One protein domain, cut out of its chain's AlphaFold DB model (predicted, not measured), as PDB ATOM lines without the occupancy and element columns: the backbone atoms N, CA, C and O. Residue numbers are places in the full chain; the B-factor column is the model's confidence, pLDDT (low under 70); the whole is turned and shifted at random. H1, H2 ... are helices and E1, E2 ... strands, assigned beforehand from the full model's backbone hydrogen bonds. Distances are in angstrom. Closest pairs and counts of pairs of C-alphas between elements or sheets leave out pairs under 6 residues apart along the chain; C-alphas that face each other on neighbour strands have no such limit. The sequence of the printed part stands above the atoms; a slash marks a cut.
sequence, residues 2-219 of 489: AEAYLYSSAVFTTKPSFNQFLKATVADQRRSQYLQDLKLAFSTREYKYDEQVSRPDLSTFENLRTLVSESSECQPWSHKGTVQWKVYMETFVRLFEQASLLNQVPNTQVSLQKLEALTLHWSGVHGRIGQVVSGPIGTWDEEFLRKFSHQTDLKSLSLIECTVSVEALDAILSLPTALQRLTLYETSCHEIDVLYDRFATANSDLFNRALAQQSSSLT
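Overview. This is residues 2 to 219 of the 489 residues of an uncharacterized protein of Eutypa lata (strain UCR-EL1) (UniProt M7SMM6). A wall of six parallel strands, side by side in the order of the chain, is built by a chain wound in stacked turns: each strand is followed by a return of helices or loop along one side of the wall, and its other face is bare. The sheet is curled, the way across it turning by 57 degrees; only H2 and H4 graze it, and H7 and H8 lie side by side near the E6 end. The printed part has 218 residues, with named elements in the order H1 E1 H2 H3 E2 E3 H4 E4 H5 H6 E5 H7 E6 H8; the class is mixed, helices and strands, though under half of the residues are in named elements. It is compact, with a radius of gyration of the C-alphas of 17.2 A and spans of 50 by 38 by 34 A.

Arrangement. H1, residues 2 to 6, only just touches H3, residues 30 to 34, with 3 pairs of C-alphas within 8 A; the closest are those of Ala 4 and Tyr 34, 5.2 A apart. E1, residues 9 to 12, is an edge strand, parallel to E2, residues 37 to 41, with N 10 and O 37 2.9 A apart, within hydrogen-bond range. H2, residues 15 to 27, only grazes the sheet with its residues 15 to 21. E3, residues 66 to 70, is parallel to E2 (N 38 and O 66, 2.9 A) and to E4, residues 117 to 121 (N 67 and O 117, 2.9 A). H4, residues 83 to 99, only grazes the sheet with its residues 89 to 99. H5, residues 129 to 133, touches H7, residues 166 to 173; the closest C-alphas, of Gly 130 and Ala 168, are 5.2 A apart. H6, residues 142 to 148, is close to H7 but not clearly touching, the closest C-alphas being those of Leu 145 and Ala 171, 6.8 A apart. E5, residues 156 to 160, is parallel to E4 (N 118 and O 156, 2.9 A) and to the edge strand E6, residues 181 to 185 (N 157 and O 181, 2.9 A). H8, residues 204 to 212, touches H7 at a shallow tilt of 5 degrees, the same way; the closest C-alphas are those of Asp 170 and Ala 210, 4.1 A apart. In each of the eight helices every O i to N i+4 pair is within hydrogen-bond range.

Along the chain. H1 begins at C-alpha 2, (7.366, 4.612, -58.376). H2 is 18.3 A long, H4 23.8 A and H8 11.9 A; E3 is 13.3 A long and E4, which begins at C-alpha 117, (19.428, 19.671, -42.694), 13.2 A. H8 ends at C-alpha 212, (33.683, 28.336, -31.845).

Size, cuts and confidence. The two C-alphas farthest apart, of Ala 2 and Ala 202, are 52.0 A apart. The printed part has no cut. The links E2 to E3, E3 to H4, H4 to E4 and E6 to H8 are long. Its mean pLDDT is 78.5, and 76 residues are under 70, among them residues 91 to 111, 124 to 140 and 187 to 202.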
ATOM      1  N   ALA A   2       8.073   3.349 -58.112       90.56
ATOM      2  CA  ALA A   2       7.366   4.612 -58.376       90.56
ATOM      3  C   ALA A   2       6.780   5.273 -57.109       90.56
ATOM      4  O   ALA A   2       6.983   6.460 -56.899       90.56
ATOM      5  N   GLU A   3       6.141   4.498 -56.225       89.50
ATOM      6  CA  GLU A   3       5.582   5.024 -54.966       89.50
ATOM      7  C   GLU A   3       6.652   5.645 -54.048       89.50
ATOM      8  O   GLU A   3       6.448   6.733 -53.525       89.50
ATOM      9  N   ALA A   4       7.826   5.018 -53.913       90.50
ATOM     10  CA  ALA A   4       8.907   5.548 -53.079       90.50
ATOM     11  C   ALA A   4       9.442   6.897 -53.588       90.50
ATOM     12  O   ALA A   4       9.769   7.761 -52.785       90.50
ATOM     13  N   TYR A   5       9.488   7.091 -54.910       90.56
ATOM     14  CA  TYR A   5       9.871   8.370 -55.512       90.56
ATOM     15  C   TYR A   5       8.794   9.445 -55.314       90.56
ATOM     16  O   TYR A   5       9.110  10.599 -55.058       90.56
ATOM     17  N   LEU A   6       7.511   9.071 -55.384       88.69
ATOM     18  CA  LEU A   6       6.403  10.004 -55.148       88.69
ATOM     19  C   LEU A   6       6.365  10.525 -53.705       88.69
ATOM     20  O   LEU A   6       5.948  11.656 -53.484       88.69
ATOM     21  N   TYR A   7       6.794   9.710 -52.739       90.12
ATOM     22  CA  TYR A   7       6.785  10.060 -51.318       90.12
ATOM     23  C   TYR A   7       8.146  10.502 -50.768       90.12
ATOM     24  O   TYR A   7       8.230  10.798 -49.579       90.12
ATOM     25  N   SER A   8       9.209  10.560 -51.582       94.50
ATOM     26  CA  SER A   8      10.541  10.922 -51.078       94.50
ATOM     27  C   SER A   8      10.638  12.377 -50.634       94.50
ATOM     28  O   SER A   8      11.395  12.685 -49.717       94.50
ATOM     29  N   SER A   9       9.846  13.258 -51.246       95.75
ATOM     30  CA  SER A   9       9.740  14.665 -50.878       95.75
ATOM     31  C   SER A   9       8.273  15.052 -50.735       95.75
ATOM     32  O   SER A   9       7.463  14.745 -51.610       95.75
ATOM     33  N   ALA A  10       7.928  15.728 -49.643       94.06
ATOM     34  CA  ALA A  10       6.580  16.216 -49.406       94.06
ATOM     35  C   ALA A  10       6.599  17.671 -48.933       94.06
ATOM     36  O   ALA A  10       7.332  18.046 -48.015       94.06
ATOM     37  N   VAL A  11       5.749  18.485 -49.557       93.06
ATOM     38  CA  VAL A  11       5.511  19.877 -49.175       93.06
ATOM     39  C   VAL A  11       4.047  20.014 -48.800       93.06
ATOM     40  O   VAL A  11       3.169  19.723 -49.609       93.06
ATOM     41  N   PHE A  12       3.786  20.471 -47.581       90.12
ATOM     42  CA  PHE A  12       2.436  20.708 -47.092       90.12
ATOM     43  C   PHE A  12       2.239  22.193 -46.831       90.12
ATOM     44  O   PHE A  12       2.885  22.771 -45.958       90.12
ATOM     45  N   THR A  13       1.326  22.796 -47.588       86.56
ATOM     46  CA  THR A  13       0.899  24.189 -47.410       86.56
ATOM     47  C   THR A  13      -0.330  24.312 -46.519       86.56
ATOM     48  O   THR A  13      -0.659  25.400 -46.059       86.56
ATOM     49  N   THR A  14      -0.999  23.196 -46.222       84.56
ATOM     50  CA  THR A  14      -2.193  23.163 -45.376       84.56
ATOM     51  C   THR A  14      -2.114  22.038 -44.361       84.56
ATOM     52  O   THR A  14      -1.554  20.968 -44.603       84.56
ATOM     53  N   LYS A  15      -2.731  22.251 -43.205       79.75
ATOM     54  CA  LYS A  15      -2.819  21.232 -42.158       79.75
ATOM     55  C   LYS A  15      -3.667  20.011 -42.565       79.75
ATOM     56  O   LYS A  15      -3.219  18.894 -42.300       79.75
ATOM     57  N   PRO A  16      -4.835  20.154 -43.230       86.00
ATOM     58  CA  PRO A  16      -5.617  18.997 -43.666       86.00
ATOM     59  C   PRO A  16      -4.849  18.049 -44.593       86.00
ATOM     60  O   PRO A  16      -4.934  16.834 -44.410       86.00
ATOM     61  N   SER A  17      -4.061  18.580 -45.535       89.25
ATOM     62  CA  SER A  17      -3.253  17.751 -46.444       89.25
ATOM     63  C   SER A  17      -2.162  16.977 -45.697       89.25
ATOM     64  O   SER A  17      -1.993  15.778 -45.922       89.25
ATOM     65  N   PHE A  18      -1.495  17.615 -44.732       89.19
ATOM     66  CA  PHE A  18      -0.522  16.941 -43.878       89.19
ATOM     67  C   PHE A  18      -1.168  15.850 -43.010       89.19
ATOM     68  O   PHE A  18      -0.681  14.724 -42.964       89.19
ATOM     69  N   ASN A  19      -2.317  16.126 -42.390       87.06
ATOM     70  CA  ASN A  19      -3.054  15.126 -41.612       87.06
ATOM     71  C   ASN A  19      -3.527  13.944 -42.473       87.06
ATOM     72  O   ASN A  19      -3.525  12.801 -42.012       87.06
ATOM     73  N   GLN A  20      -3.934  14.191 -43.720       90.50
ATOM     74  CA  GLN A  20      -4.276  13.128 -44.665       90.50
ATOM     75  C   GLN A  20      -3.055  12.262 -44.992       90.50
ATOM     76  O   GLN A  20      -3.176  11.038 -45.027       90.50
ATOM     77  N   PHE A  21      -1.882  12.875 -45.163       91.25
ATOM     78  CA  PHE A  21      -0.630  12.148 -45.330       91.25
ATOM     79  C   PHE A  21      -0.288  11.300 -44.097       91.25
ATOM     80  O   PHE A  21      -0.018  10.113 -44.252       91.25
ATOM     81  N   LEU A  22      -0.409  11.840 -42.880       89.50
ATOM     82  CA  LEU A  22      -0.195  11.070 -41.645       89.50
ATOM     83  C   LEU A  22      -1.158   9.880 -41.524       89.50
ATOM     84  O   LEU A  22      -0.762   8.780 -41.155       89.50
ATOM     85  N   LYS A  23      -2.433  10.052 -41.885       91.06
ATOM     86  CA  LYS A  23      -3.380   8.924 -41.943       91.06
ATOM     87  C   LYS A  23      -2.942   7.879 -42.971       91.06
ATOM     88  O   LYS A  23      -3.076   6.683 -42.721       91.06
ATOM     89  N   ALA A  24      -2.410   8.316 -44.112       91.12
ATOM     90  CA  ALA A  24      -1.912   7.426 -45.152       91.12
ATOM     91  C   ALA A  24      -0.645   6.660 -44.733       91.12
ATOM     92  O   ALA A  24      -0.486   5.523 -45.178       91.12
ATOM     93  N   THR A  25       0.218   7.239 -43.890       90.31
ATOM     94  CA  THR A  25       1.403   6.561 -43.330       90.31
ATOM     95  C   THR A  25       1.042   5.620 -42.185       90.31
ATOM     96  O   THR A  25       1.652   4.567 -42.058       90.31
ATOM     97  N   VAL A  26       0.006   5.929 -41.400       90.06
ATOM     98  CA  VAL A  26      -0.558   4.981 -40.422       90.06
ATOM     99  C   VAL A  26      -1.201   3.783 -41.126       90.06
ATOM    100  O   VAL A  26      -1.063   2.652 -40.668       90.06
ATOM    101  N   ALA A  27      -1.888   4.012 -42.251       93.44
ATOM    102  CA  ALA A  27      -2.508   2.945 -43.036       93.44
ATOM    103  C   ALA A  27      -1.485   2.046 -43.761       93.44
ATOM    104  O   ALA A  27      -1.738   0.855 -43.928       93.44
ATOM    105  N   ASP A  28      -0.343   2.597 -44.189       94.31
ATOM    106  CA  ASP A  28       0.793   1.841 -44.734       94.31
ATOM    107  C   ASP A  28       2.117   2.432 -44.229       94.31
ATOM    108  O   ASP A  28       2.626   3.423 -44.765       94.31
ATOM    109  N   GLN A  29       2.692   1.785 -43.211       91.62
ATOM    110  CA  GLN A  29       3.908   2.234 -42.528       91.62
ATOM    111  C   GLN A  29       5.117   2.356 -43.467       91.62
ATOM    112  O   GLN A  29       6.009   3.163 -43.222       91.62
ATOM    113  N   ARG A  30       5.154   1.626 -44.591       94.25
ATOM    114  CA  ARG A  30       6.268   1.735 -45.552       94.25
ATOM    115  C   ARG A  30       6.389   3.142 -46.136       94.25
ATOM    116  O   ARG A  30       7.486   3.562 -46.488       94.25
ATOM    117  N   ARG A  31       5.283   3.893 -46.206       93.62
ATOM    118  CA  ARG A  31       5.274   5.273 -46.715       93.62
ATOM    119  C   ARG A  31       6.059   6.232 -45.832       93.62
ATOM    120  O   ARG A  31       6.684   7.142 -46.367       93.62
ATOM    121  N   SER A  32       6.086   6.021 -44.511       91.50
ATOM    122  CA  SER A  32       6.897   6.862 -43.622       91.50
ATOM    123  C   SER A  32       8.395   6.647 -43.858       91.50
ATOM    124  O   SER A  32       9.177   7.588 -43.774       91.50
ATOM    125  N   GLN A  33       8.791   5.436 -44.261       92.62
ATOM    126  CA  GLN A  33      10.172   5.112 -44.618       92.62
ATOM    127  C   GLN A  33      10.597   5.717 -45.961       92.62
ATOM    128  O   GLN A  33      11.790   5.807 -46.232       92.62
ATOM    129  N   TYR A  34       9.670   6.116 -46.832       95.19
ATOM    130  CA  TYR A  34      10.043   6.734 -48.106       95.19
ATOM    131  C   TYR A  34      10.414   8.204 -47.955       95.19
ATOM    132  O   TYR A  34      11.255   8.674 -48.718       95.19
ATOM    133  N   LEU A  35       9.840   8.896 -46.970       95.25
ATOM    134  CA  LEU A  35      10.017  10.329 -46.787       95.25
ATOM    135  C   LEU A  35      11.456  10.679 -46.389       95.25
ATOM    136  O   LEU A  35      11.958  10.220 -45.364       95.25
ATOM    137  N   GLN A  36      12.097  11.514 -47.205       96.19
ATOM    138  CA  GLN A  36      13.452  12.031 -46.990       96.19
ATOM    139  C   GLN A  36      13.449  13.546 -46.805       96.19
ATOM    140  O   GLN A  36      14.196  14.056 -45.976       96.19
ATOM    141  N   ASP A  37      12.575  14.260 -47.511       96.31
ATOM    142  CA  ASP A  37      12.475  15.713 -47.430       96.31
ATOM    143  C   ASP A  37      11.055  16.124 -47.046       96.31
ATOM    144  O   ASP A  37      10.098  15.859 -47.776       96.31
ATOM    145  N   LEU A  38      10.910  16.797 -45.907       93.44
ATOM    146  CA  LEU A  38       9.631  17.298 -45.419       93.44
ATOM    147  C   LEU A  38       9.675  18.816 -45.278       93.44
ATOM    148  O   LEU A  38      10.470  19.356 -44.509       93.44
ATOM    149  N   LYS A  39       8.772  19.506 -45.974       92.56
ATOM    150  CA  LYS A  39       8.536  20.939 -45.798       92.56
ATOM    151  C   LYS A  39       7.110  21.193 -45.317       92.56
ATOM    152  O   LYS A  39       6.143  20.877 -46.004       92.56
ATOM    153  N   LEU A  40       6.995  21.807 -44.147       88.94
ATOM    154  CA  LEU A  40       5.746  22.243 -43.533       88.94
ATOM    155  C   LEU A  40       5.680  23.767 -43.646       88.94
ATOM    156  O   LEU A  40       6.287  24.470 -42.845       88.94
ATOM    157  N   ALA A  41       4.997  24.257 -44.676       86.00
ATOM    158  CA  ALA A  41       4.896  25.674 -45.022       86.00
ATOM    159  C   ALA A  41       3.444  26.137 -44.934       86.00
ATOM    160  O   ALA A  41       2.822  26.477 -45.940       86.00
ATOM    161  N   PHE A  42       2.866  26.040 -43.735       79.44
ATOM    162  CA  PHE A  42       1.439  26.261 -43.548       79.44
ATOM    163  C   PHE A  42       1.042  27.698 -43.903       79.44
ATOM    164  O   PHE A  42       1.461  28.656 -43.255       79.44
ATOM    165  N   SER A  43       0.189  27.832 -44.919       70.88
ATOM    166  CA  SER A  43      -0.442  29.090 -45.299       70.88
ATOM    167  C   SER A  43      -1.438  29.513 -44.227       70.88
ATOM    168  O   SER A  43      -2.243  28.710 -43.754       70.88
ATOM    169  N   THR A  44      -1.425  30.795 -43.873       65.50
ATOM    170  CA  THR A  44      -2.401  31.389 -42.950       65.50
ATOM    171  C   THR A  44      -3.759  31.632 -43.565       65.50
ATOM    172  O   THR A  44      -4.744  31.628 -42.834       65.50
ATOM    173  N   ARG A  45      -3.831  31.831 -44.887       67.81
ATOM    174  CA  ARG A  45      -5.110  32.075 -45.573       67.81
ATOM    175  C   ARG A  45      -6.033  30.866 -45.491       67.81
ATOM    176  O   ARG A  45      -7.243  31.007 -45.383       67.81
ATOM    177  N   GLU A  46      -5.442  29.679 -45.478       67.12
ATOM    178  CA  GLU A  46      -6.154  28.403 -45.419       67.12
ATOM    179  C   GLU A  46      -6.037  27.742 -44.039       67.12
ATOM    180  O   GLU A  46      -6.339  26.554 -43.866       67.12
ATOM    181  N   TYR A  47      -5.574  28.496 -43.036       65.56
ATOM    182  CA  TYR A  47      -5.347  27.951 -41.711       65.56
ATOM    183  C   TYR A  47      -6.670  27.793 -40.969       65.56
ATOM    184  O   TYR A  47      -7.226  28.729 -40.399       65.56
ATOM    185  N   LYS A  48      -7.182  26.563 -40.964       72.19
ATOM    186  CA  LYS A  48      -8.345  26.181 -40.164       72.19
ATOM    187  C   LYS A  48      -7.941  26.060 -38.699       72.19
ATOM    188  O   LYS A  48      -7.530  24.986 -38.249       72.19
ATOM    189  N   TYR A  49      -8.060  27.169 -37.971       68.25
ATOM    190  CA  TYR A  49      -7.757  27.216 -36.543       68.25
ATOM    191  C   TYR A  49      -8.611  26.195 -35.761       68.25
ATOM    192  O   TYR A  49      -8.113  25.507 -34.879       68.25
ATOM    193  N   ASP A  50      -9.873  25.979 -36.123       69.50
ATOM    194  CA  ASP A  50     -10.799  25.192 -35.289       69.50
ATOM    195  C   ASP A  50     -10.568  23.666 -35.283       69.50
ATOM    196  O   ASP A  50     -11.177  22.943 -34.491       69.50
ATOM    197  N   GLU A  51      -9.684  23.129 -36.130       70.44
ATOM    198  CA  GLU A  51      -9.425  21.685 -36.156       70.44
ATOM    199  C   GLU A  51      -8.502  21.252 -35.004       70.44
ATOM    200  O   GLU A  51      -7.385  21.762 -34.858       70.44
ATOM    201  N   GLN A  52      -8.914  20.243 -34.222       68.81
ATOM    202  CA  GLN A  52      -8.051  19.624 -33.209       68.81
ATOM    203  C   GLN A  52      -6.701  19.224 -33.818       68.81
ATOM    204  O   GLN A  52      -6.610  18.565 -34.855       68.81
ATOM    205  N   VAL A  53      -5.631  19.670 -33.170       58.12
ATOM    206  CA  VAL A  53      -4.254  19.420 -33.589       58.12
ATOM    207  C   VAL A  53      -3.848  18.025 -33.126       58.12
ATOM    208  O   VAL A  53      -3.519  17.833 -31.957       58.12
ATOM    209  N   SER A  54      -3.833  17.043 -34.029       68.19
ATOM    210  CA  SER A  54      -3.025  15.844 -33.796       68.19
ATOM    211  C   SER A  54      -1.556  16.243 -33.876       68.19
ATOM    212  O   SER A  54      -1.126  16.808 -34.882       68.19
ATOM    213  N   ARG A  55      -0.794  15.978 -32.813       69.75
ATOM    214  CA  ARG A  55       0.648  16.229 -32.784       69.75
ATOM    215  C   ARG A  55       1.327  15.265 -33.765       69.75
ATOM    216  O   ARG A  55       1.231  14.059 -33.535       69.75
ATOM    217  N   PRO A  56       1.950  15.740 -34.856       72.50
ATOM    218  CA  PRO A  56       2.687  14.857 -35.748       72.50
ATOM    219  C   PRO A  56       3.880  14.254 -35.013       72.50
ATOM    220  O   PRO A  56       4.694  14.982 -34.450       72.50
ATOM    221  N   ASP A  57       3.994  12.934 -35.051       79.25
ATOM    222  CA  ASP A  57       5.185  12.241 -34.582       79.25
ATOM    223  C   ASP A  57       6.155  12.063 -35.756       79.25
ATOM    224  O   ASP A  57       6.047  11.103 -36.525       79.25
ATOM    225  N   LEU A  58       7.076  13.019 -35.943       83.25
ATOM    226  CA  LEU A  58       8.045  12.918 -37.040       83.25
ATOM    227  C   LEU A  58       9.072  11.806 -36.808       83.25
ATOM    228  O   LEU A  58       9.726  11.427 -37.773       83.25
ATOM    229  N   SER A  59       9.197  11.250 -35.592       80.69
ATOM    230  CA  SER A  59      10.110  10.123 -35.331       80.69
ATOM    231  C   SER A  59       9.761   8.884 -36.167       80.69
ATOM    232  O   SER A  59      10.623   8.067 -36.474       80.69
ATOM    233  N   THR A  60       8.518   8.811 -36.657       85.50
ATOM    234  CA  THR A  60       8.058   7.784 -37.601       85.50
ATOM    235  C   THR A  60       8.727   7.859 -38.984       85.50
ATOM    236  O   THR A  60       8.628   6.903 -39.762       85.50
ATOM    237  N   PHE A  61       9.416   8.960 -39.308       90.56
ATOM    238  CA  PHE A  61      10.124   9.189 -40.570       90.56
ATOM    239  C   PHE A  61      11.627   8.905 -40.434       90.56
ATOM    240  O   PHE A  61      12.463   9.801 -40.504       90.56
ATOM    241  N   GLU A  62      11.993   7.632 -40.277       89.25
ATOM    242  CA  GLU A  62      13.377   7.184 -40.017       89.25
ATOM    243  C   GLU A  62      14.401   7.593 -41.098       89.25
ATOM    244  O   GLU A  62      15.611   7.590 -40.862       89.25
ATOM    245  N   ASN A  63      13.925   7.910 -42.306       93.31
ATOM    246  CA  ASN A  63      14.749   8.308 -43.447       93.31
ATOM    247  C   ASN A  63      14.752   9.815 -43.716       93.31
ATOM    248  O   ASN A  63      15.337  10.233 -44.716       93.31
ATOM    249  N   LEU A  64      14.155  10.617 -42.828       93.38
ATOM    250  CA  LEU A  64      14.101  12.065 -42.963       93.38
ATOM    251  C   LEU A  64      15.509  12.672 -42.883       93.38
ATOM    252  O   LEU A  64      16.202  12.534 -41.878       93.38
ATOM    253  N   ARG A  65      15.906  13.359 -43.954       94.88
ATOM    254  CA  ARG A  65      17.189  14.053 -44.131       94.88
ATOM    255  C   ARG A  65      17.056  15.560 -44.055       94.88
ATOM    256  O   ARG A  65      17.939  16.212 -43.502       94.88
ATOM    257  N   THR A  66      15.956  16.097 -44.575       94.31
ATOM    258  CA  THR A  66      15.692  17.535 -44.593       94.31
ATOM    259  C   THR A  66      14.351  17.825 -43.946       94.31
ATOM    260  O   THR A  66      13.326  17.282 -44.360       94.31
ATOM    261  N   LEU A  67      14.347  18.732 -42.973       92.12
ATOM    262  CA  LEU A  67      13.128  19.259 -42.374       92.12
ATOM    263  C   LEU A  67      13.100  20.781 -42.488       92.12
ATOM    264  O   LEU A  67      14.002  21.470 -42.017       92.12
ATOM    265  N   VAL A  68      12.029  21.306 -43.077       90.88
ATOM    266  CA  VAL A  68      11.695  22.731 -43.055       90.88
ATOM    267  C   VAL A  68      10.375  22.894 -42.314       90.88
ATOM    268  O   VAL A  68       9.372  22.295 -42.700       90.88
ATOM    269  N   SER A  69      10.369  23.699 -41.258       87.56
ATOM    270  CA  SER A  69       9.174  24.044 -40.488       87.56
ATOM    271  C   SER A  69       9.000  25.555 -40.493       87.56
ATOM    272  O   SER A  69       9.840  26.270 -39.952       87.56
ATOM    273  N   GLU A  70       7.923  26.033 -41.106       85.25
ATOM    274  CA  GLU A  70       7.551  27.445 -41.133       85.25
ATOM    275  C   GLU A  70       6.330  27.670 -40.231       85.25
ATOM    276  O   GLU A  70       5.375  26.887 -40.224       85.25
ATOM    277  N   SER A  71       6.372  28.742 -39.446       79.31
ATOM    278  CA  SER A  71       5.254  29.167 -38.614       79.31
ATOM    279  C   SER A  71       4.146  29.760 -39.465       79.31
ATOM    280  O   SER A  71       4.405  30.589 -40.337       79.31
ATOM    281  N   SER A  72       2.894  29.435 -39.137       74.06
ATOM    282  CA  SER A  72       1.759  30.197 -39.659       74.06
ATOM    283  C   SER A  72       1.868  31.670 -39.246       74.06
ATOM    284  O   SER A  72       1.502  32.563 -39.997       74.06
ATOM    285  N   GLU A  73       2.458  31.974 -38.091       73.06
ATOM    286  CA  GLU A  73       2.677  33.356 -37.673       73.06
ATOM    287  C   GLU A  73       3.737  34.093 -38.508       73.06
ATOM    288  O   GLU A  73       3.859  35.292 -38.349       73.06
ATOM    289  N   CYS A  74       4.483  33.479 -39.434       67.88
ATOM    290  CA  CYS A  74       5.431  34.222 -40.293       67.88
ATOM    291  C   CYS A  74       4.764  35.071 -41.384       67.88
ATOM    292  O   CYS A  74       5.443  35.805 -42.097       67.88
ATOM    293  N   GLN A  75       3.438  35.010 -41.514       67.25
ATOM    294  CA  GLN A  75       2.713  35.830 -42.478       67.25
ATOM    295  C   GLN A  75       2.309  37.183 -41.857       67.25
ATOM    296  O   GLN A  75       1.855  37.218 -40.707       67.25
ATOM    297  N   PRO A  76       2.419  38.308 -42.588       64.06
ATOM    298  CA  PRO A  76       2.020  39.633 -42.103       64.06
ATOM    299  C   PRO A  76       0.582  39.717 -41.575       64.06
ATOM    300  O   PRO A  76       0.331  40.423 -40.606       64.06
ATOM    301  N   TRP A  77      -0.343  38.962 -42.171       65.62
ATOM    302  CA  TRP A  77      -1.772  38.951 -41.833       65.62
ATOM    303  C   TRP A  77      -2.178  37.827 -40.863       65.62
ATOM    304  O   TRP A  77      -3.360  37.634 -40.588       65.62
ATOM    305  N   SER A  78      -1.224  37.043 -40.351       64.31
ATOM    306  CA  SER A  78      -1.514  36.010 -39.352       64.31
ATOM    307  C   SER A  78      -2.011  36.642 -38.049       64.31
ATOM    308  O   SER A  78      -1.394  37.597 -37.571       64.31
ATOM    309  N   HIS A  79      -3.017  36.060 -37.393       65.88
ATOM    310  CA  HIS A  79      -3.263  36.372 -35.985       65.88
ATOM    311  C   HIS A  79      -2.059  35.903 -35.159       65.88
ATOM    312  O   HIS A  79      -1.756  34.713 -35.117       65.88
ATOM    313  N   LYS A  80      -1.332  36.852 -34.562       69.19
ATOM    314  CA  LYS A  80      -0.177  36.567 -33.701       69.19
ATOM    315  C   LYS A  80      -0.648  36.072 -32.335       69.19
ATOM    316  O   LYS A  80      -1.728  36.446 -31.877       69.19
ATOM    317  N   GLY A  81       0.169  35.261 -31.667       66.38
ATOM    318  CA  GLY A  81      -0.105  34.817 -30.298       66.38
ATOM    319  C   GLY A  81      -1.274  33.839 -30.189       66.38
ATOM    320  O   GLY A  81      -1.926  33.757 -29.145       66.38
ATOM    321  N   THR A  82      -1.566  33.082 -31.249       69.19
ATOM    322  CA  THR A  82      -2.639  32.084 -31.177       69.19
ATOM    323  C   THR A  82      -2.212  30.935 -30.263       69.19
ATOM    324  O   THR A  82      -1.120  30.378 -30.382       69.19
ATOM    325  N   VAL A  83      -3.098  30.520 -29.350       71.69
ATOM    326  CA  VAL A  83      -2.852  29.381 -28.437       71.69
ATOM    327  C   VAL A  83      -2.459  28.115 -29.212       71.69
ATOM    328  O   VAL A  83      -1.679  27.294 -28.738       71.69
ATOM    329  N   GLN A  84      -2.968  27.967 -30.431       68.69
ATOM    330  CA  GLN A  84      -2.695  26.823 -31.291       68.69
ATOM    331  C   GLN A  84      -1.267  26.817 -31.821       68.69
ATOM    332  O   GLN A  84      -0.638  25.759 -31.806       68.69
ATOM    333  N   TRP A  85      -0.738  27.973 -32.237       71.00
ATOM    334  CA  TRP A  85       0.659  28.062 -32.646       71.00
ATOM    335  C   TRP A  85       1.586  27.691 -31.492       71.00
ATOM    336  O   TRP A  85       2.519  26.926 -31.698       71.00
ATOM    337  N   LYS A  86       1.272  28.098 -30.255       71.31
ATOM    338  CA  LYS A  86       2.027  27.665 -29.069       71.31
ATOM    339  C   LYS A  86       2.070  26.136 -28.919       71.31
ATOM    340  O   LYS A  86       3.140  25.577 -28.696       71.31
ATOM    341  N   VAL A  87       0.942  25.443 -29.091       70.25
ATOM    342  CA  VAL A  87       0.888  23.965 -29.031       70.25
ATOM    343  C   VAL A  87       1.707  23.321 -30.160       70.25
ATOM    344  O   VAL A  87       2.357  22.292 -29.951       70.25
ATOM    345  N   TYR A  88       1.701  23.916 -31.354       68.62
ATOM    346  CA  TYR A  88       2.533  23.467 -32.470       68.62
ATOM    347  C   TYR A  88       4.009  23.716 -32.228       68.62
ATOM    348  O   TYR A  88       4.799  22.813 -32.458       68.62
ATOM    349  N   MET A  89       4.370  24.887 -31.720       69.38
ATOM    350  CA  MET A  89       5.716  25.224 -31.286       69.38
ATOM    351  C   MET A  89       6.225  24.222 -30.272       69.38
ATOM    352  O   MET A  89       7.263  23.632 -30.511       69.38
ATOM    353  N   GLU A  90       5.477  23.937 -29.206       70.38
ATOM    354  CA  GLU A  90       5.843  22.894 -28.242       70.38
ATOM    355  C   GLU A  90       6.034  21.535 -28.925       70.38
ATOM    356  O   GLU A  90       6.930  20.783 -28.559       70.38
ATOM    357  N   THR A  91       5.228  21.224 -29.943       67.12
ATOM    358  CA  THR A  91       5.392  19.993 -30.722       67.12
ATOM    359  C   THR A  91       6.653  20.041 -31.574       67.12
ATOM    360  O   THR A  91       7.420  19.100 -31.531       67.12
ATOM    361  N   PHE A  92       6.923  21.118 -32.304       69.31
ATOM    362  CA  PHE A  92       8.101  21.250 -33.153       69.31
ATOM    363  C   PHE A  92       9.403  21.395 -32.384       69.31
ATOM    364  O   PHE A  92      10.444  20.942 -32.833       69.31
ATOM    365  N   VAL A  93       9.339  22.005 -31.217       67.94
ATOM    366  CA  VAL A  93      10.406  22.042 -30.239       67.94
ATOM    367  C   VAL A  93      10.648  20.641 -29.703       67.94
ATOM    368  O   VAL A  93      11.781  20.187 -29.725       67.94
ATOM    369  N   ARG A  94       9.596  19.908 -29.323       66.19
ATOM    370  CA  ARG A  94       9.723  18.484 -28.997       66.19
ATOM    371  C   ARG A  94      10.222  17.664 -30.171       66.19
ATOM    372  O   ARG A  94      10.861  16.653 -29.956       66.19
ATOM    373  N   LEU A  95       9.948  18.075 -31.404       65.38
ATOM    374  CA  LEU A  95      10.493  17.450 -32.599       65.38
ATOM    375  C   LEU A  95      11.949  17.826 -32.794       65.38
ATOM    376  O   LEU A  95      12.701  16.968 -33.203       65.38
ATOM    377  N   PHE A  96      12.367  19.052 -32.482       61.78
ATOM    378  CA  PHE A  96      13.774  19.423 -32.413       61.78
ATOM    379  C   PHE A  96      14.467  18.567 -31.363       61.78
ATOM    380  O   PHE A  96      15.512  17.997 -31.637       61.78
ATOM    381  N   GLU A  97      13.847  18.392 -30.200       62.06
ATOM    382  CA  GLU A  97      14.305  17.499 -29.149       62.06
ATOM    383  C   GLU A  97      14.376  16.043 -29.659       62.06
ATOM    384  O   GLU A  97      15.421  15.410 -29.676       62.06
ATOM    385  N   GLN A  98      13.307  15.497 -30.219       60.22
ATOM    386  CA  GLN A  98      13.282  14.128 -30.748       60.22
ATOM    387  C   GLN A  98      14.222  13.931 -31.954       60.22
ATOM    388  O   GLN A  98      14.801  12.855 -32.126       60.22
ATOM    389  N   ALA A  99      14.410  14.970 -32.771       55.91
ATOM    390  CA  ALA A  99      15.320  15.006 -33.909       55.91
ATOM    391  C   ALA A  99      16.776  15.060 -33.467       55.91
ATOM    392  O   ALA A  99      17.616  14.367 -34.034       55.91
ATOM    393  N   SER A 100      17.061  15.828 -32.413       51.72
ATOM    394  CA  SER A 100      18.380  15.966 -31.793       51.72
ATOM    395  C   SER A 100      18.780  14.754 -30.944       51.72
ATOM    396  O   SER A 100      19.637  14.858 -30.077       51.72
ATOM    397  N   LEU A 101      18.245  13.568 -31.263       49.50
ATOM    398  CA  LEU A 101      18.563  12.281 -30.633       49.50
ATOM    399  C   LEU A 101      18.002  12.104 -29.204       49.50
ATOM    400  O   LEU A 101      18.350  11.132 -28.532       49.50
ATOM    401  N   LEU A 102      17.108  12.980 -28.727       54.69
ATOM    402  CA  LEU A 102      16.737  13.078 -27.305       54.69
ATOM    403  C   LEU A 102      15.677  12.082 -26.812       54.69
ATOM    404  O   LEU A 102      14.849  12.415 -25.960       54.69
ATOM    405  N   ASN A 103      15.704  10.831 -27.272       49.94
ATOM    406  CA  ASN A 103      14.876   9.788 -26.658       49.94
ATOM    407  C   ASN A 103      15.442   9.391 -25.284       49.94
ATOM    408  O   ASN A 103      16.082   8.357 -25.118       49.94
ATOM    409  N   GLN A 104      15.192  10.230 -24.273       49.34
ATOM    410  CA  GLN A 104      15.280   9.828 -22.869       49.34
ATOM    411  C   GLN A 104      14.059   9.021 -22.420       49.34
ATOM    412  O   GLN A 104      14.115   8.395 -21.366       49.34
ATOM    413  N   VAL A 105      12.967   9.009 -23.196       52.44
ATOM    414  CA  VAL A 105      11.802   8.175 -22.891       52.44
ATOM    415  C   VAL A 105      12.168   6.722 -23.207       52.44
ATOM    416  O   VAL A 105      12.366   6.381 -24.376       52.44
ATOM    417  N   PRO A 106      12.270   5.834 -22.199       50.06
ATOM    418  CA  PRO A 106      12.428   4.414 -22.463       50.06
ATOM    419  C   PRO A 106      11.212   3.969 -23.288       50.06
ATOM    420  O   PRO A 106      10.082   4.164 -22.843       50.06
ATOM    421  N   ASN A 107      11.449   3.389 -24.471       54.88
ATOM    422  CA  ASN A 107      10.464   2.847 -25.432       54.88
ATOM    423  C   ASN A 107       9.994   3.741 -26.597       54.88
ATOM    424  O   ASN A 107       9.150   3.281 -27.366       54.88
ATOM    425  N   THR A 108      10.521   4.948 -26.817       54.50
ATOM    426  CA  THR A 108      10.271   5.647 -28.095       54.50
ATOM    427  C   THR A 108      11.238   5.149 -29.172       54.50
ATOM    428  O   THR A 108      12.461   5.264 -29.072       54.50
ATOM    429  N   GLN A 109      10.667   4.508 -30.193       54.75
ATOM    430  CA  GLN A 109      11.386   3.903 -31.306       54.75
ATOM    431  C   GLN A 109      11.857   4.989 -32.283       54.75
ATOM    432  O   GLN A 109      11.051   5.655 -32.913       54.75
ATOM    433  N   VAL A 110      13.182   5.059 -32.421       58.69
ATOM    434  CA  VAL A 110      13.958   5.698 -33.497       58.69
ATOM    435  C   VAL A 110      14.120   7.218 -33.392       58.69
ATOM    436  O   VAL A 110      13.180   7.999 -33.351       58.69
ATOM    437  N   SER A 111      15.384   7.633 -33.321       65.50
ATOM    438  CA  SER A 111      15.793   9.033 -33.394       65.50
ATOM    439  C   SER A 111      15.994   9.416 -34.867       65.50
ATOM    440  O   SER A 111      16.282   8.544 -35.689       65.50
ATOM    441  N   LEU A 112      15.859  10.698 -35.226       78.06
ATOM    442  CA  LEU A 112      16.078  11.180 -36.602       78.06
ATOM    443  C   LEU A 112      17.576  11.223 -36.955       78.06
ATOM    444  O   LEU A 112      18.120  12.260 -37.314       78.06
ATOM    445  N   GLN A 113      18.252  10.078 -36.848       82.25
ATOM    446  CA  GLN A 113      19.700   9.921 -37.027       82.25
ATOM    447  C   GLN A 113      20.176  10.367 -38.410       82.25
ATOM    448  O   GLN A 113      21.326  10.745 -38.568       82.25
ATOM    449  N   LYS A 114      19.293  10.325 -39.412       90.69
ATOM    450  CA  LYS A 114      19.612  10.709 -40.790       90.69
ATOM    451  C   LYS A 114      19.333  12.179 -41.091       90.69
ATOM    452  O   LYS A 114      19.512  12.570 -42.240       90.69
ATOM    453  N   LEU A 115      18.884  12.972 -40.116       92.00
ATOM    454  CA  LEU A 115      18.578  14.379 -40.339       92.00
ATOM    455  C   LEU A 115      19.874  15.171 -40.544       92.00
ATOM    456  O   LEU A 115      20.630  15.418 -39.610       92.00
ATOM    457  N   GLU A 116      20.106  15.599 -41.780       94.31
ATOM    458  CA  GLU A 116      21.297  16.347 -42.189       94.31
ATOM    459  C   GLU A 116      21.034  17.856 -42.267       94.31
ATOM    460  O   GLU A 116      21.958  18.655 -42.104       94.31
ATOM    461  N   ALA A 117      19.790  18.272 -42.519       94.50
ATOM    462  CA  ALA A 117      19.428  19.671 -42.694       94.50
ATOM    463  C   ALA A 117      18.127  20.029 -41.971       94.50
ATOM    464  O   ALA A 117      17.086  19.399 -42.163       94.50
ATOM    465  N   LEU A 118      18.179  21.103 -41.188       91.62
ATOM    466  CA  LEU A 118      17.038  21.627 -40.455       91.62
ATOM    467  C   LEU A 118      16.890  23.130 -40.691       91.62
ATOM    468  O   LEU A 118      17.818  23.904 -40.472       91.62
ATOM    469  N   THR A 119      15.697  23.546 -41.105       91.69
ATOM    470  CA  THR A 119      15.295  24.951 -41.188       91.69
ATOM    471  C   THR A 119      14.073  25.183 -40.319       91.69
ATOM    472  O   THR A 119      13.011  24.608 -40.563       91.69
ATOM    473  N   LEU A 120      14.222  26.048 -39.325       87.75
ATOM    474  CA  LEU A 120      13.136  26.557 -38.506       87.75
ATOM    475  C   LEU A 120      12.903  28.005 -38.914       87.75
ATOM    476  O   LEU A 120      13.799  28.835 -38.786       87.75
ATOM    477  N   HIS A 121      11.721  28.294 -39.443       87.06
ATOM    478  CA  HIS A 121      11.280  29.645 -39.752       87.06
ATOM    479  C   HIS A 121      10.105  29.982 -38.847       87.06
ATOM    480  O   HIS A 121       8.948  29.789 -39.213       87.06
ATOM    481  N   TRP A 122      10.397  30.396 -37.618       82.94
ATOM    482  CA  TRP A 122       9.381  30.605 -36.589       82.94
ATOM    483  C   TRP A 122       9.411  32.029 -36.083       82.94
ATOM    484  O   TRP A 122      10.373  32.412 -35.437       82.94
ATOM    485  N   SER A 123       8.324  32.763 -36.297       75.62
ATOM    486  CA  SER A 123       8.095  34.066 -35.680       75.62
ATOM    487  C   SER A 123       7.078  33.970 -34.533       75.62
ATOM    488  O   SER A 123       6.368  32.966 -34.383       75.62
ATOM    489  N   GLY A 124       7.023  35.027 -33.717       66.31
ATOM    490  CA  GLY A 124       6.026  35.219 -32.660       66.31
ATOM    491  C   GLY A 124       6.626  35.343 -31.257       66.31
ATOM    492  O   GLY A 124       7.741  34.906 -30.982       66.31
ATOM    493  N   VAL A 125       5.851  35.919 -30.332       63.09
ATOM    494  CA  VAL A 125       6.246  36.199 -28.931       63.09
ATOM    495  C   VAL A 125       6.620  34.928 -28.151       63.09
ATOM    496  O   VAL A 125       7.400  34.967 -27.198       63.09
ATOM    497  N   HIS A 126       6.061  33.793 -28.577       60.56
ATOM    498  CA  HIS A 126       6.288  32.458 -28.021       60.56
ATOM    499  C   HIS A 126       7.363  31.659 -28.778       60.56
ATOM    500  O   HIS A 126       7.687  30.551 -28.366       60.56
ATOM    501  N   GLY A 127       7.959  32.242 -29.826       55.06
ATOM    502  CA  GLY A 127       9.059  31.711 -30.644       55.06
ATOM    503  C   GLY A 127      10.403  31.559 -29.932       55.06
ATOM    504  O   GLY A 127      11.428  31.374 -30.583       55.06
ATOM    505  N   ARG A 128      10.420  31.682 -28.602       65.81
ATOM    506  CA  ARG A 128      11.637  31.706 -27.796       65.81
ATOM    507  C   ARG A 128      12.157  30.290 -27.616       65.81
ATOM    508  O   ARG A 128      11.765  29.597 -26.679       65.81
ATOM    509  N   ILE A 129      13.106  29.894 -28.457       66.81
ATOM    510  CA  ILE A 129      13.827  28.627 -28.279       66.81
ATOM    511  C   ILE A 129      14.532  28.614 -26.906       66.81
ATOM    512  O   ILE A 129      14.570  27.586 -26.241       66.81
ATOM    513  N   GLY A 130      14.974  29.771 -26.393       57.53
ATOM    514  CA  GLY A 130      15.585  29.875 -25.058       57.53
ATOM    515  C   GLY A 130      14.662  29.530 -23.879       57.53
ATOM    516  O   GLY A 130      15.122  28.966 -22.885       57.53
ATOM    517  N   GLN A 131      13.353  29.798 -23.986       56.97
ATOM    518  CA  GLN A 131      12.392  29.415 -22.939       56.97
ATOM    519  C   GLN A 131      12.133  27.911 -22.906       56.97
ATOM    520  O   GLN A 131      11.770  27.385 -21.858       56.97
ATOM    521  N   VAL A 132      12.345  27.215 -24.022       53.62
ATOM    522  CA  VAL A 132      12.292  25.753 -24.060       53.62
ATOM    523  C   VAL A 132      13.436  25.180 -23.245       53.62
ATOM    524  O   VAL A 132      13.203  24.390 -22.338       53.62
ATOM    525  N   VAL A 133      14.659  25.631 -23.537       53.00
ATOM    526  CA  VAL A 133      15.887  25.147 -22.893       53.00
ATOM    527  C   VAL A 133      15.867  25.395 -21.379       53.00
ATOM    528  O   VAL A 133      16.551  24.701 -20.633       53.00
ATOM    529  N   SER A 134      15.050  26.348 -20.916       49.38
ATOM    530  CA  SER A 134      14.931  26.746 -19.506       49.38
ATOM    531  C   SER A 134      13.571  26.407 -18.862       49.38
ATOM    532  O   SER A 134      13.296  26.834 -17.739       49.38
ATOM    533  N   GLY A 135      12.681  25.704 -19.569       51.88
ATOM    534  CA  GLY A 135      11.298  25.487 -19.144       51.88
ATOM    535  C   GLY A 135      11.115  24.333 -18.142       51.88
ATOM    536  O   GLY A 135      11.951  23.436 -18.053       51.88
ATOM    537  N   PRO A 136       9.968  24.269 -17.430       43.38
ATOM    538  CA  PRO A 136       9.656  23.211 -16.453       43.38
ATOM    539  C   PRO A 136       9.494  21.804 -17.063       43.38
ATOM    540  O   PRO A 136       9.265  20.844 -16.332       43.38
ATOM    541  N   ILE A 137       9.578  21.678 -18.390       44.56
ATOM    542  CA  ILE A 137       9.451  20.414 -19.134       44.56
ATOM    543  C   ILE A 137      10.824  19.739 -19.348       44.56
ATOM    544  O   ILE A 137      10.880  18.611 -19.827       44.56
ATOM    545  N   GLY A 138      11.910  20.362 -18.888       51.78
ATOM    546  CA  GLY A 138      13.246  19.778 -18.876       51.78
ATOM    547  C   GLY A 138      14.258  20.830 -19.280       51.78
ATOM    548  O   GLY A 138      14.424  21.110 -20.462       51.78
ATOM    549  N   THR A 139      14.928  21.427 -18.298       60.88
ATOM    550  CA  THR A 139      16.119  22.220 -18.583       60.88
ATOM    551  C   THR A 139      17.147  21.310 -19.240       60.88
ATOM    552  O   THR A 139      17.362  20.205 -18.736       60.88
ATOM    553  N   TRP A 140      17.786  21.744 -20.329       69.62
ATOM    554  CA  TRP A 140      18.971  21.043 -20.827       69.62
ATOM    555  C   TRP A 140      20.081  21.232 -19.795       69.62
ATOM    556  O   TRP A 140      20.809  22.222 -19.817       69.62
ATOM    557  N   ASP A 141      20.138  20.332 -18.821       76.94
ATOM    558  CA  ASP A 141      21.156  20.380 -17.789       76.94
ATOM    559  C   ASP A 141      22.538  20.028 -18.367       76.94
ATOM    560  O   ASP A 141      22.697  19.565 -19.503       76.94
ATOM    561  N   GLU A 142      23.583  20.295 -17.588       78.00
ATOM    562  CA  GLU A 142      24.958  20.033 -18.019       78.00
ATOM    563  C   GLU A 142      25.201  18.542 -18.301       78.00
ATOM    564  O   GLU A 142      25.999  18.196 -19.176       78.00
ATOM    565  N   GLU A 143      24.517  17.646 -17.582       79.56
ATOM    566  CA  GLU A 143      24.633  16.204 -17.794       79.56
ATOM    567  C   GLU A 143      24.087  15.809 -19.166       79.56
ATOM    568  O   GLU A 143      24.736  15.055 -19.900       79.56
ATOM    569  N   PHE A 144      22.932  16.357 -19.524       76.94
ATOM    570  CA  PHE A 144      22.293  16.203 -20.813       76.94
ATOM    571  C   PHE A 144      23.195  16.713 -21.942       76.94
ATOM    572  O   PHE A 144      23.490  15.954 -22.868       76.94
ATOM    573  N   LEU A 145      23.692  17.951 -21.854       81.50
ATOM    574  CA  LEU A 145      24.535  18.524 -22.910       81.50
ATOM    575  C   LEU A 145      25.821  17.723 -23.078       81.50
ATOM    576  O   LEU A 145      26.199  17.381 -24.195       81.50
ATOM    577  N   ARG A 146      26.440  17.305 -21.972       83.19
ATOM    578  CA  ARG A 146      27.612  16.426 -22.008       83.19
ATOM    579  C   ARG A 146      27.305  15.075 -22.656       83.19
ATOM    580  O   ARG A 146      28.160  14.537 -23.355       83.19
ATOM    581  N   LYS A 147      26.121  14.507 -22.413       81.94
ATOM    582  CA  LYS A 147      25.732  13.200 -22.953       81.94
ATOM    583  C   LYS A 147      25.526  13.230 -24.462       81.94
ATOM    584  O   LYS A 147      25.847  12.228 -25.085       81.94
ATOM    585  N   PHE A 148      24.986  14.311 -25.022       78.75
ATOM    586  CA  PHE A 148      24.585  14.381 -26.436       78.75
ATOM    587  C   PHE A 148      25.472  15.281 -27.300       78.75
ATOM    588  O   PHE A 148      25.262  15.377 -28.511       78.75
ATOM    589  N   SER A 149      26.475  15.920 -26.701       86.00
ATOM    590  CA  SER A 149      27.419  16.750 -27.433       86.00
ATOM    591  C   SER A 149      28.125  15.952 -28.533       86.00
ATOM    592  O   SER A 149      28.602  14.836 -28.312       86.00
ATOM    593  N   HIS A 150      28.175  16.541 -29.728       88.06
ATOM    594  CA  HIS A 150      28.811  16.001 -30.927       88.06
ATOM    595  C   HIS A 150      28.294  14.628 -31.382       88.06
ATOM    596  O   HIS A 150      29.071  13.825 -31.905       88.06
ATOM    597  N   GLN A 151      27.000  14.345 -31.211       86.00
ATOM    598  CA  GLN A 151      26.398  13.070 -31.630       86.00
ATOM    599  C   GLN A 151      25.523  13.159 -32.877       86.00
ATOM    600  O   GLN A 151      25.204  12.121 -33.455       86.00
ATOM    601  N   THR A 152      25.095  14.357 -33.282       86.19
ATOM    602  CA  THR A 152      24.171  14.500 -34.416       86.19
ATOM    603  C   THR A 152      24.921  14.647 -35.743       86.19
ATOM    604  O   THR A 152      25.902  15.392 -35.830       86.19
ATOM    605  N   ASP A 153      24.391  14.014 -36.794       90.12
ATOM    606  CA  ASP A 153      24.868  14.123 -38.183       90.12
ATOM    607  C   ASP A 153      24.376  15.406 -38.892       90.12
ATOM    608  O   ASP A 153      24.459  15.531 -40.118       90.12
ATOM    609  N   LEU A 154      23.856  16.379 -38.135       92.44
ATOM    610  CA  LEU A 154      23.321  17.619 -38.681       92.44
ATOM    611  C   LEU A 154      24.441  18.444 -39.342       92.44
ATOM    612  O   LEU A 154      25.385  18.888 -38.689       92.44
ATOM    613  N   LYS A 155      24.310  18.694 -40.647       96.00
ATOM    614  CA  LYS A 155      25.261  19.465 -41.467       96.00
ATOM    615  C   LYS A 155      24.801  20.896 -41.713       96.00
ATOM    616  O   LYS A 155      25.640  21.771 -41.916       96.00
ATOM    617  N   SER A 156      23.493  21.149 -41.718       96.44
ATOM    618  CA  SER A 156      22.925  22.469 -41.987       96.44
ATOM    619  C   SER A 156      21.858  22.834 -40.966       96.44
ATOM    620  O   SER A 156      20.880  22.106 -40.801       96.44
ATOM    621  N   LEU A 157      22.008  24.001 -40.344       94.19
ATOM    622  CA  LEU A 157      21.029  24.579 -39.431       94.19
ATOM    623  C   LEU A 157      20.666  25.993 -39.888       94.19
ATOM    624  O   LEU A 157      21.535  26.837 -40.109       94.19
ATOM    625  N   SER A 158      19.372  26.262 -40.017       93.44
ATOM    626  CA  SER A 158      18.846  27.584 -40.346       93.44
ATOM    627  C   SER A 158      17.761  27.980 -39.354       93.44
ATOM    628  O   SER A 158      16.754  27.291 -39.226       93.44
ATOM    629  N   LEU A 159      17.984  29.090 -38.658       90.44
ATOM    630  CA  LEU A 159      17.082  29.685 -37.680       90.44
ATOM    631  C   LEU A 159      16.651  31.043 -38.235       90.44
ATOM    632  O   LEU A 159      17.428  31.998 -38.238       90.44
ATOM    633  N   ILE A 160      15.443  31.093 -38.787       88.69
ATOM    634  CA  ILE A 160      14.891  32.227 -39.527       88.69
ATOM    635  C   ILE A 160      13.727  32.796 -38.717       88.69
ATOM    636  O   ILE A 160      12.802  32.086 -38.345       88.69
ATOM    637  N   GLU A 161      13.797  34.079 -38.396       83.12
ATOM    638  CA  GLU A 161      12.883  34.823 -37.521       83.12
ATOM    639  C   GLU A 161      12.736  34.254 -36.103       83.12
ATOM    640  O   GLU A 161      11.908  34.734 -35.332       83.12
ATOM    641  N   CYS A 162      13.570  33.280 -35.734       80.88
ATOM    642  CA  CYS A 162      13.558  32.646 -34.426       80.88
ATOM    643  C   CYS A 162      14.234  33.522 -33.372       80.88
ATOM    644  O   CYS A 162      15.345  34.004 -33.576       80.88
ATOM    645  N   THR A 163      13.622  33.619 -32.192       77.50
ATOM    646  CA  THR A 163      14.260  34.223 -31.019       77.50
ATOM    647  C   THR A 163      15.015  33.145 -30.243       77.50
ATOM    648  O   THR A 163      14.412  32.272 -29.612       77.50
ATOM    649  N   VAL A 164      16.345  33.188 -30.273       79.56
ATOM    650  CA  VAL A 164      17.210  32.217 -29.578       79.56
ATOM    651  C   VAL A 164      18.149  32.971 -28.652       79.56
ATOM    652  O   VAL A 164      18.805  33.916 -29.076       79.56
ATOM    653  N   SER A 165      18.203  32.586 -27.377       81.75
ATOM    654  CA  SER A 165      19.190  33.170 -26.467       81.75
ATOM    655  C   SER A 165      20.589  32.654 -26.811       81.75
ATOM    656  O   SER A 165      20.736  31.590 -27.416       81.75
ATOM    657  N   VAL A 166      21.630  33.381 -26.405       85.56
ATOM    658  CA  VAL A 166      23.013  32.957 -26.663       85.56
ATOM    659  C   VAL A 166      23.317  31.619 -25.980       85.56
ATOM    660  O   VAL A 166      24.014  30.793 -26.553       85.56
ATOM    661  N   GLU A 167      22.752  31.363 -24.801       85.69
ATOM    662  CA  GLU A 167      22.890  30.098 -24.069       85.69
ATOM    663  C   GLU A 167      22.219  28.940 -24.811       85.69
ATOM    664  O   GLU A 167      22.792  27.861 -24.925       85.69
ATOM    665  N   ALA A 168      21.022  29.167 -25.361       83.56
ATOM    666  CA  ALA A 168      20.353  28.165 -26.181       83.56
ATOM    667  C   ALA A 168      21.133  27.893 -27.471       83.56
ATOM    668  O   ALA A 168      21.243  26.741 -27.877       83.56
ATOM    669  N   LEU A 169      21.721  28.921 -28.089       89.38
ATOM    670  CA  LEU A 169      22.585  28.750 -29.255       89.38
ATOM    671  C   LEU A 169      23.857  27.960 -28.907       89.38
ATOM    672  O   LEU A 169      24.201  27.036 -29.634       89.38
ATOM    673  N   ASP A 170      24.520  28.282 -27.792       90.12
ATOM    674  CA  ASP A 170      25.682  27.554 -27.252       90.12
ATOM    675  C   ASP A 170      25.337  26.075 -27.049       90.12
ATOM    676  O   ASP A 170      26.060  25.185 -27.490       90.12
ATOM    677  N   ALA A 171      24.174  25.796 -26.468       87.06
ATOM    678  CA  ALA A 171      23.725  24.437 -26.250       87.06
ATOM    679  C   ALA A 171      23.369  23.712 -27.564       87.06
ATOM    680  O   ALA A 171      23.798  22.579 -27.767       87.06
ATOM    681  N   ILE A 172      22.661  24.367 -28.493       88.94
ATOM    682  CA  ILE A 172      22.307  23.809 -29.809       88.94
ATOM    683  C   ILE A 172      23.560  23.481 -30.620       88.94
ATOM    684  O   ILE A 172      23.647  22.397 -31.192       88.94
ATOM    685  N   LEU A 173      24.532  24.393 -30.667       93.19
ATOM    686  CA  LEU A 173      25.766  24.209 -31.429       93.19
ATOM    687  C   LEU A 173      26.706  23.170 -30.804       93.19
ATOM    688  O   LEU A 173      27.629  22.734 -31.488       93.19
ATOM    689  N   SER A 174      26.443  22.708 -29.578       92.19
ATOM    690  CA  SER A 174      27.187  21.602 -28.960       92.19
ATOM    691  C   SER A 174      26.783  20.224 -29.472       92.19
ATOM    692  O   SER A 174      27.556  19.277 -29.334       92.19
ATOM    693  N   LEU A 175      25.592  20.094 -30.066       89.81
ATOM    694  CA  LEU A 175      25.005  18.806 -30.453       89.81
ATOM    695  C   LEU A 175      25.570  18.249 -31.777       89.81
ATOM    696  O   LEU A 175      25.831  17.045 -31.850       89.81
ATOM    697  N   PRO A 176      25.773  19.048 -32.846       93.00
ATOM    698  CA  PRO A 176      26.357  18.560 -34.092       93.00
ATOM    699  C   PRO A 176      27.821  18.169 -33.956       93.00
ATOM    700  O   PRO A 176      28.626  18.876 -33.343       93.00
ATOM    701  N   THR A 177      28.189  17.058 -34.588       93.81
ATOM    702  CA  THR A 177      29.594  16.651 -34.695       93.81
ATOM    703  C   THR A 177      30.365  17.573 -35.641       93.81
ATOM    704  O   THR A 177      31.508  17.923 -35.360       93.81
ATOM    705  N   ALA A 178      29.754  17.960 -36.768       96.00
ATOM    706  CA  ALA A 178      30.414  18.741 -37.813       96.00
ATOM    707  C   ALA A 178      29.415  19.575 -38.637       96.00
ATOM    708  O   ALA A 178      29.157  19.288 -39.809       96.00
ATOM    709  N   LEU A 179      28.864  20.630 -38.035       97.38
ATOM    710  CA  LEU A 179      27.961  21.550 -38.723       97.38
ATOM    711  C   LEU A 179      28.709  22.338 -39.813       97.38
ATOM    712  O   LEU A 179      29.659  23.058 -39.533       97.38
ATOM    713  N   GLN A 180      28.260  22.237 -41.063       98.25
ATOM    714  CA  GLN A 180      28.913  22.858 -42.222       98.25
ATOM    715  C   GLN A 180      28.304  24.208 -42.601       98.25
ATOM    716  O   GLN A 180      29.015  25.075 -43.119       98.25
ATOM    717  N   ARG A 181      26.998  24.384 -42.376       98.31
ATOM    718  CA  ARG A 181      26.249  25.601 -42.700       98.31
ATOM    719  C   ARG A 181      25.401  26.040 -41.512       98.31
ATOM    720  O   ARG A 181      24.571  25.276 -41.022       98.31
ATOM    721  N   LEU A 182      25.568  27.298 -41.118       97.12
ATOM    722  CA  LEU A 182      24.754  27.953 -40.104       97.12
ATOM    723  C   LEU A 182      24.165  29.245 -40.672       97.12
ATOM    724  O   LEU A 182      24.899  30.111 -41.148       97.12
ATOM    725  N   THR A 183      22.843  29.369 -40.606       95.62
ATOM    726  CA  THR A 183      22.111  30.586 -40.971       95.62
ATOM    727  C   THR A 183      21.303  31.059 -39.779       95.62
ATOM    728  O   THR A 183      20.448  30.337 -39.275       95.62
ATOM    729  N   LEU A 184      21.563  32.287 -39.359       92.69
ATOM    730  CA  LEU A 184      20.901  32.970 -38.264       92.69
ATOM    731  C   LEU A 184      20.290  34.241 -38.843       92.69
ATOM    732  O   LEU A 184      21.023  35.142 -39.242       92.69
ATOM    733  N   TYR A 185      18.971  34.292 -38.978       89.12
ATOM    734  CA  TYR A 185      18.297  35.374 -39.687       89.12
ATOM    735  C   TYR A 185      17.175  35.953 -38.834       89.12
ATOM    736  O   TYR A 185      16.062  35.458 -38.845       89.12
ATOM    737  N   GLU A 186      17.453  37.019 -38.102       78.56
ATOM    738  CA  GLU A 186      16.488  37.747 -37.293       78.56
ATOM    739  C   GLU A 186      15.897  38.927 -38.064       78.56
ATOM    740  O   GLU A 186      16.434  40.038 -38.073       78.56
ATOM    741  N   THR A 187      14.743  38.722 -38.684       67.31
ATOM    742  CA  THR A 187      13.892  39.834 -39.114       67.31
ATOM    743  C   THR A 187      12.689  39.920 -38.196       67.31
ATOM    744  O   THR A 187      11.730  39.175 -38.352       67.31
ATOM    745  N   SER A 188      12.698  40.849 -37.235       57.19
ATOM    746  CA  SER A 188      11.454  41.187 -36.538       57.19
ATOM    747  C   SER A 188      10.621  42.100 -37.438       57.19
ATOM    748  O   SER A 188      10.663  43.325 -37.376       57.19
ATOM    749  N   CYS A 189       9.859  41.476 -38.332       51.62
ATOM    750  CA  CYS A 189       8.780  42.138 -39.063       51.62
ATOM    751  C   CYS A 189       7.568  42.423 -38.156       51.62
ATOM    752  O   CYS A 189       6.600  43.038 -38.600       51.62
ATOM    753  N   HIS A 190       7.594  41.958 -36.901       50.62
ATOM    754  CA  HIS A 190       6.427  41.876 -36.033       50.62
ATOM    755  C   HIS A 190       6.758  42.383 -34.620       50.62
ATOM    756  O   HIS A 190       7.576  41.791 -33.926       50.62
ATOM    757  N   GLU A 191       6.113  43.495 -34.259       51.78
ATOM    758  CA  GLU A 191       5.981  44.137 -32.941       51.78
ATOM    759  C   GLU A 191       7.230  44.527 -32.120       51.78
ATOM    760  O   GLU A 191       8.116  43.745 -31.785       51.78
ATOM    761  N   ILE A 192       7.199  45.794 -31.697       55.44
ATOM    762  CA  ILE A 192       8.116  46.476 -30.768       55.44
ATOM    763  C   ILE A 192       8.008  45.897 -29.339       55.44
ATOM    764  O   ILE A 192       8.856  46.162 -28.500       55.44
ATOM    765  N   ASP A 193       7.030  45.050 -29.029       53.50
ATOM    766  CA  ASP A 193       6.806  44.616 -27.642       53.50
ATOM    767  C   ASP A 193       7.613  43.366 -27.227       53.50
ATOM    768  O   ASP A 193       7.694  43.043 -26.041       53.50
ATOM    769  N   VAL A 194       8.308  42.686 -28.155       54.34
ATOM    770  CA  VAL A 194       9.126  41.478 -27.858       54.34
ATOM    771  C   VAL A 194      10.616  41.800 -27.623       54.34
ATOM    772  O   VAL A 194      11.468  40.917 -27.607       54.34
ATOM    773  N   LEU A 195      10.958  43.070 -27.399       53.25
ATOM    774  CA  LEU A 195      12.325  43.618 -27.454       53.25
ATOM    775  C   LEU A 195      13.345  43.134 -26.397       53.25
ATOM    776  O   LEU A 195      14.454  43.671 -26.324       53.25
ATOM    777  N   TYR A 196      13.009  42.142 -25.576       56.31
ATOM    778  CA  TYR A 196      13.824  41.764 -24.418       56.31
ATOM    779  C   TYR A 196      14.808  40.614 -24.657       56.31
ATOM    780  O   TYR A 196      15.844  40.591 -23.995       56.31
ATOM    781  N   ASP A 197      14.557  39.717 -25.613       56.03
ATOM    782  CA  ASP A 197      15.473  38.603 -25.883       56.03
ATOM    783  C   ASP A 197      16.352  38.933 -27.090       56.03
ATOM    784  O   ASP A 197      15.877  39.067 -28.217       56.03
ATOM    785  N   ARG A 198      17.646  39.122 -26.821       61.72
ATOM    786  CA  ARG A 198      18.647  39.581 -27.787       61.72
ATOM    787  C   ARG A 198      19.557  38.420 -28.160       61.72
ATOM    788  O   ARG A 198      20.288  37.909 -27.317       61.72
ATOM    789  N   PHE A 199      19.540  38.046 -29.425       61.56
ATOM    790  CA  PHE A 199      20.200  36.848 -29.941       61.56
ATOM    791  C   PHE A 199      21.721  36.940 -30.068       61.56
ATOM    792  O   PHE A 199      22.408  35.934 -29.927       61.56
ATOM    793  N   ALA A 200      22.272  38.134 -30.301       56.84
ATOM    794  CA  ALA A 200      23.717  38.284 -30.515       56.84
ATOM    795  C   ALA A 200      24.345  39.532 -29.873       56.84
ATOM    796  O   ALA A 200      25.546  39.558 -29.611       56.84
ATOM    797  N   THR A 201      23.563  40.574 -29.584       59.16
ATOM    798  CA  THR A 201      24.116  41.875 -29.166       59.16
ATOM    799  C   THR A 201      24.368  41.995 -27.664       59.16
ATOM    800  O   THR A 201      25.131  42.860 -27.247       59.16
ATOM    801  N   ALA A 202      23.780  41.129 -26.830       64.38
ATOM    802  CA  ALA A 202      23.950  41.230 -25.379       64.38
ATOM    803  C   ALA A 202      25.349  40.792 -24.905       64.38
ATOM    804  O   ALA A 202      25.861  41.344 -23.932       64.38
ATOM    805  N   ASN A 203      25.977  39.817 -25.578       82.94
ATOM    806  CA  ASN A 203      27.285  39.297 -25.181       82.94
ATOM    807  C   ASN A 203      28.038  38.667 -26.366       82.94
ATOM    808  O   ASN A 203      27.911  37.471 -26.637       82.94
ATOM    809  N   SER A 204      28.852  39.466 -27.067       87.88
ATOM    810  CA  SER A 204      29.652  38.967 -28.195       87.88
ATOM    811  C   SER A 204      30.621  37.853 -27.796       87.88
ATOM    812  O   SER A 204      30.934  37.012 -28.628       87.88
ATOM    813  N   ASP A 205      31.105  37.813 -26.553       90.94
ATOM    814  CA  ASP A 205      32.068  36.789 -26.133       90.94
ATOM    815  C   ASP A 205      31.389  35.423 -25.970       90.94
ATOM    816  O   ASP A 205      31.897  34.428 -26.484       90.94
ATOM    817  N   LEU A 206      30.200  35.374 -25.356       90.12
ATOM    818  CA  LEU A 206      29.394  34.147 -25.302       90.12
ATOM    819  C   LEU A 206      28.942  33.703 -26.697       90.12
ATOM    820  O   LEU A 206      28.993  32.516 -27.004       90.12
ATOM    821  N   PHE A 207      28.560  34.645 -27.563       92.38
ATOM    822  CA  PHE A 207      28.165  34.329 -28.935       92.38
ATOM    823  C   PHE A 207      29.329  33.730 -29.738       92.38
ATOM    824  O   PHE A 207      29.176  32.703 -30.397       92.38
ATOM    825  N   ASN A 208      30.525  34.319 -29.634       95.00
ATOM    826  CA  ASN A 208      31.729  33.772 -30.260       95.00
ATOM    827  C   ASN A 208      32.100  32.398 -29.689       95.00
ATOM    828  O   ASN A 208      32.495  31.522 -30.453       95.00
ATOM    829  N   ARG A 209      31.940  32.183 -28.376       95.50
ATOM    830  CA  ARG A 209      32.153  30.871 -27.748       95.50
ATOM    831  C   ARG A 209      31.215  29.812 -28.329       95.50
ATOM    832  O   ARG A 209      31.690  28.736 -28.678       95.50
ATOM    833  N   ALA A 210      29.932  30.137 -28.487       94.88
ATOM    834  CA  ALA A 210      28.946  29.249 -29.097       94.88
ATOM    835  C   ALA A 210      29.334  28.872 -30.533       94.88
ATOM    836  O   ALA A 210      29.367  27.694 -30.882       94.88
ATOM    837  N   LEU A 211      29.701  29.859 -31.360       96.69
ATOM    838  CA  LEU A 211      30.153  29.601 -32.731       96.69
ATOM    839  C   LEU A 211      31.440  28.765 -32.779       96.69
ATOM    840  O   LEU A 211      31.577  27.901 -33.648       96.69
ATOM    841  N   ALA A 212      32.383  29.005 -31.862       97.31
ATOM    842  CA  ALA A 212      33.683  28.336 -31.845       97.31
ATOM    843  C   ALA A 212      33.574  26.812 -31.680       97.31
ATOM    844  O   ALA A 212      34.468  26.091 -32.132       97.31
ATOM    845  N   GLN A 213      32.461  26.315 -31.129       97.19
ATOM    846  CA  GLN A 213      32.164  24.882 -31.042       97.19
ATOM    847  C   GLN A 213      32.122  24.188 -32.413       97.19
ATOM    848  O   GLN A 213      32.373  22.991 -32.502       97.19
ATOM    849  N   GLN A 214      31.845  24.940 -33.485       98.06
ATOM    850  CA  GLN A 214      31.797  24.450 -34.868       98.06
ATOM    851  C   GLN A 214      32.902  25.069 -35.746       98.06
ATOM    852  O   GLN A 214      32.825  25.055 -36.972       98.06
ATOM    853  N   SER A 215      33.961  25.621 -35.143       97.94
ATOM    854  CA  SER A 215      35.047  26.305 -35.871       97.94
ATOM    855  C   SER A 215      35.808  25.414 -36.862       97.94
ATOM    856  O   SER A 215      36.302  25.897 -37.884       97.94
ATOM    857  N   SER A 216      35.892  24.109 -36.594       98.00
ATOM    858  CA  SER A 216      36.609  23.142 -37.434       98.00
ATOM    859  C   SER A 216      35.806  22.647 -38.641       98.00
ATOM    860  O   SER A 216      36.401  22.122 -39.583       98.00
ATOM    861  N   SER A 217      34.482  22.802 -38.622       98.31
ATOM    862  CA  SER A 217      33.545  22.220 -39.591       98.31
ATOM    863  C   SER A 217      32.807  23.267 -40.426       98.31
ATOM    864  O   SER A 217      32.434  22.984 -41.567       98.31
ATOM    865  N   LEU A 218      32.605  24.472 -39.890       98.62
ATOM    866  CA  LEU A 218      31.736  25.475 -40.493       98.62
ATOM    867  C   LEU A 218      32.351  26.092 -41.755       98.62
ATOM    868  O   LEU A 218      33.330  26.833 -41.699       98.62
ATOM    869  N   THR A 219      31.728  25.826 -42.905       98.56
ATOM    870  CA  THR A 219      32.152  26.330 -44.225       98.56
ATOM    871  C   THR A 219      31.367  27.557 -44.686       98.56
ATOM    872  O   THR A 219      31.882  28.361 -45.467       98.56
TER     873      THR A 219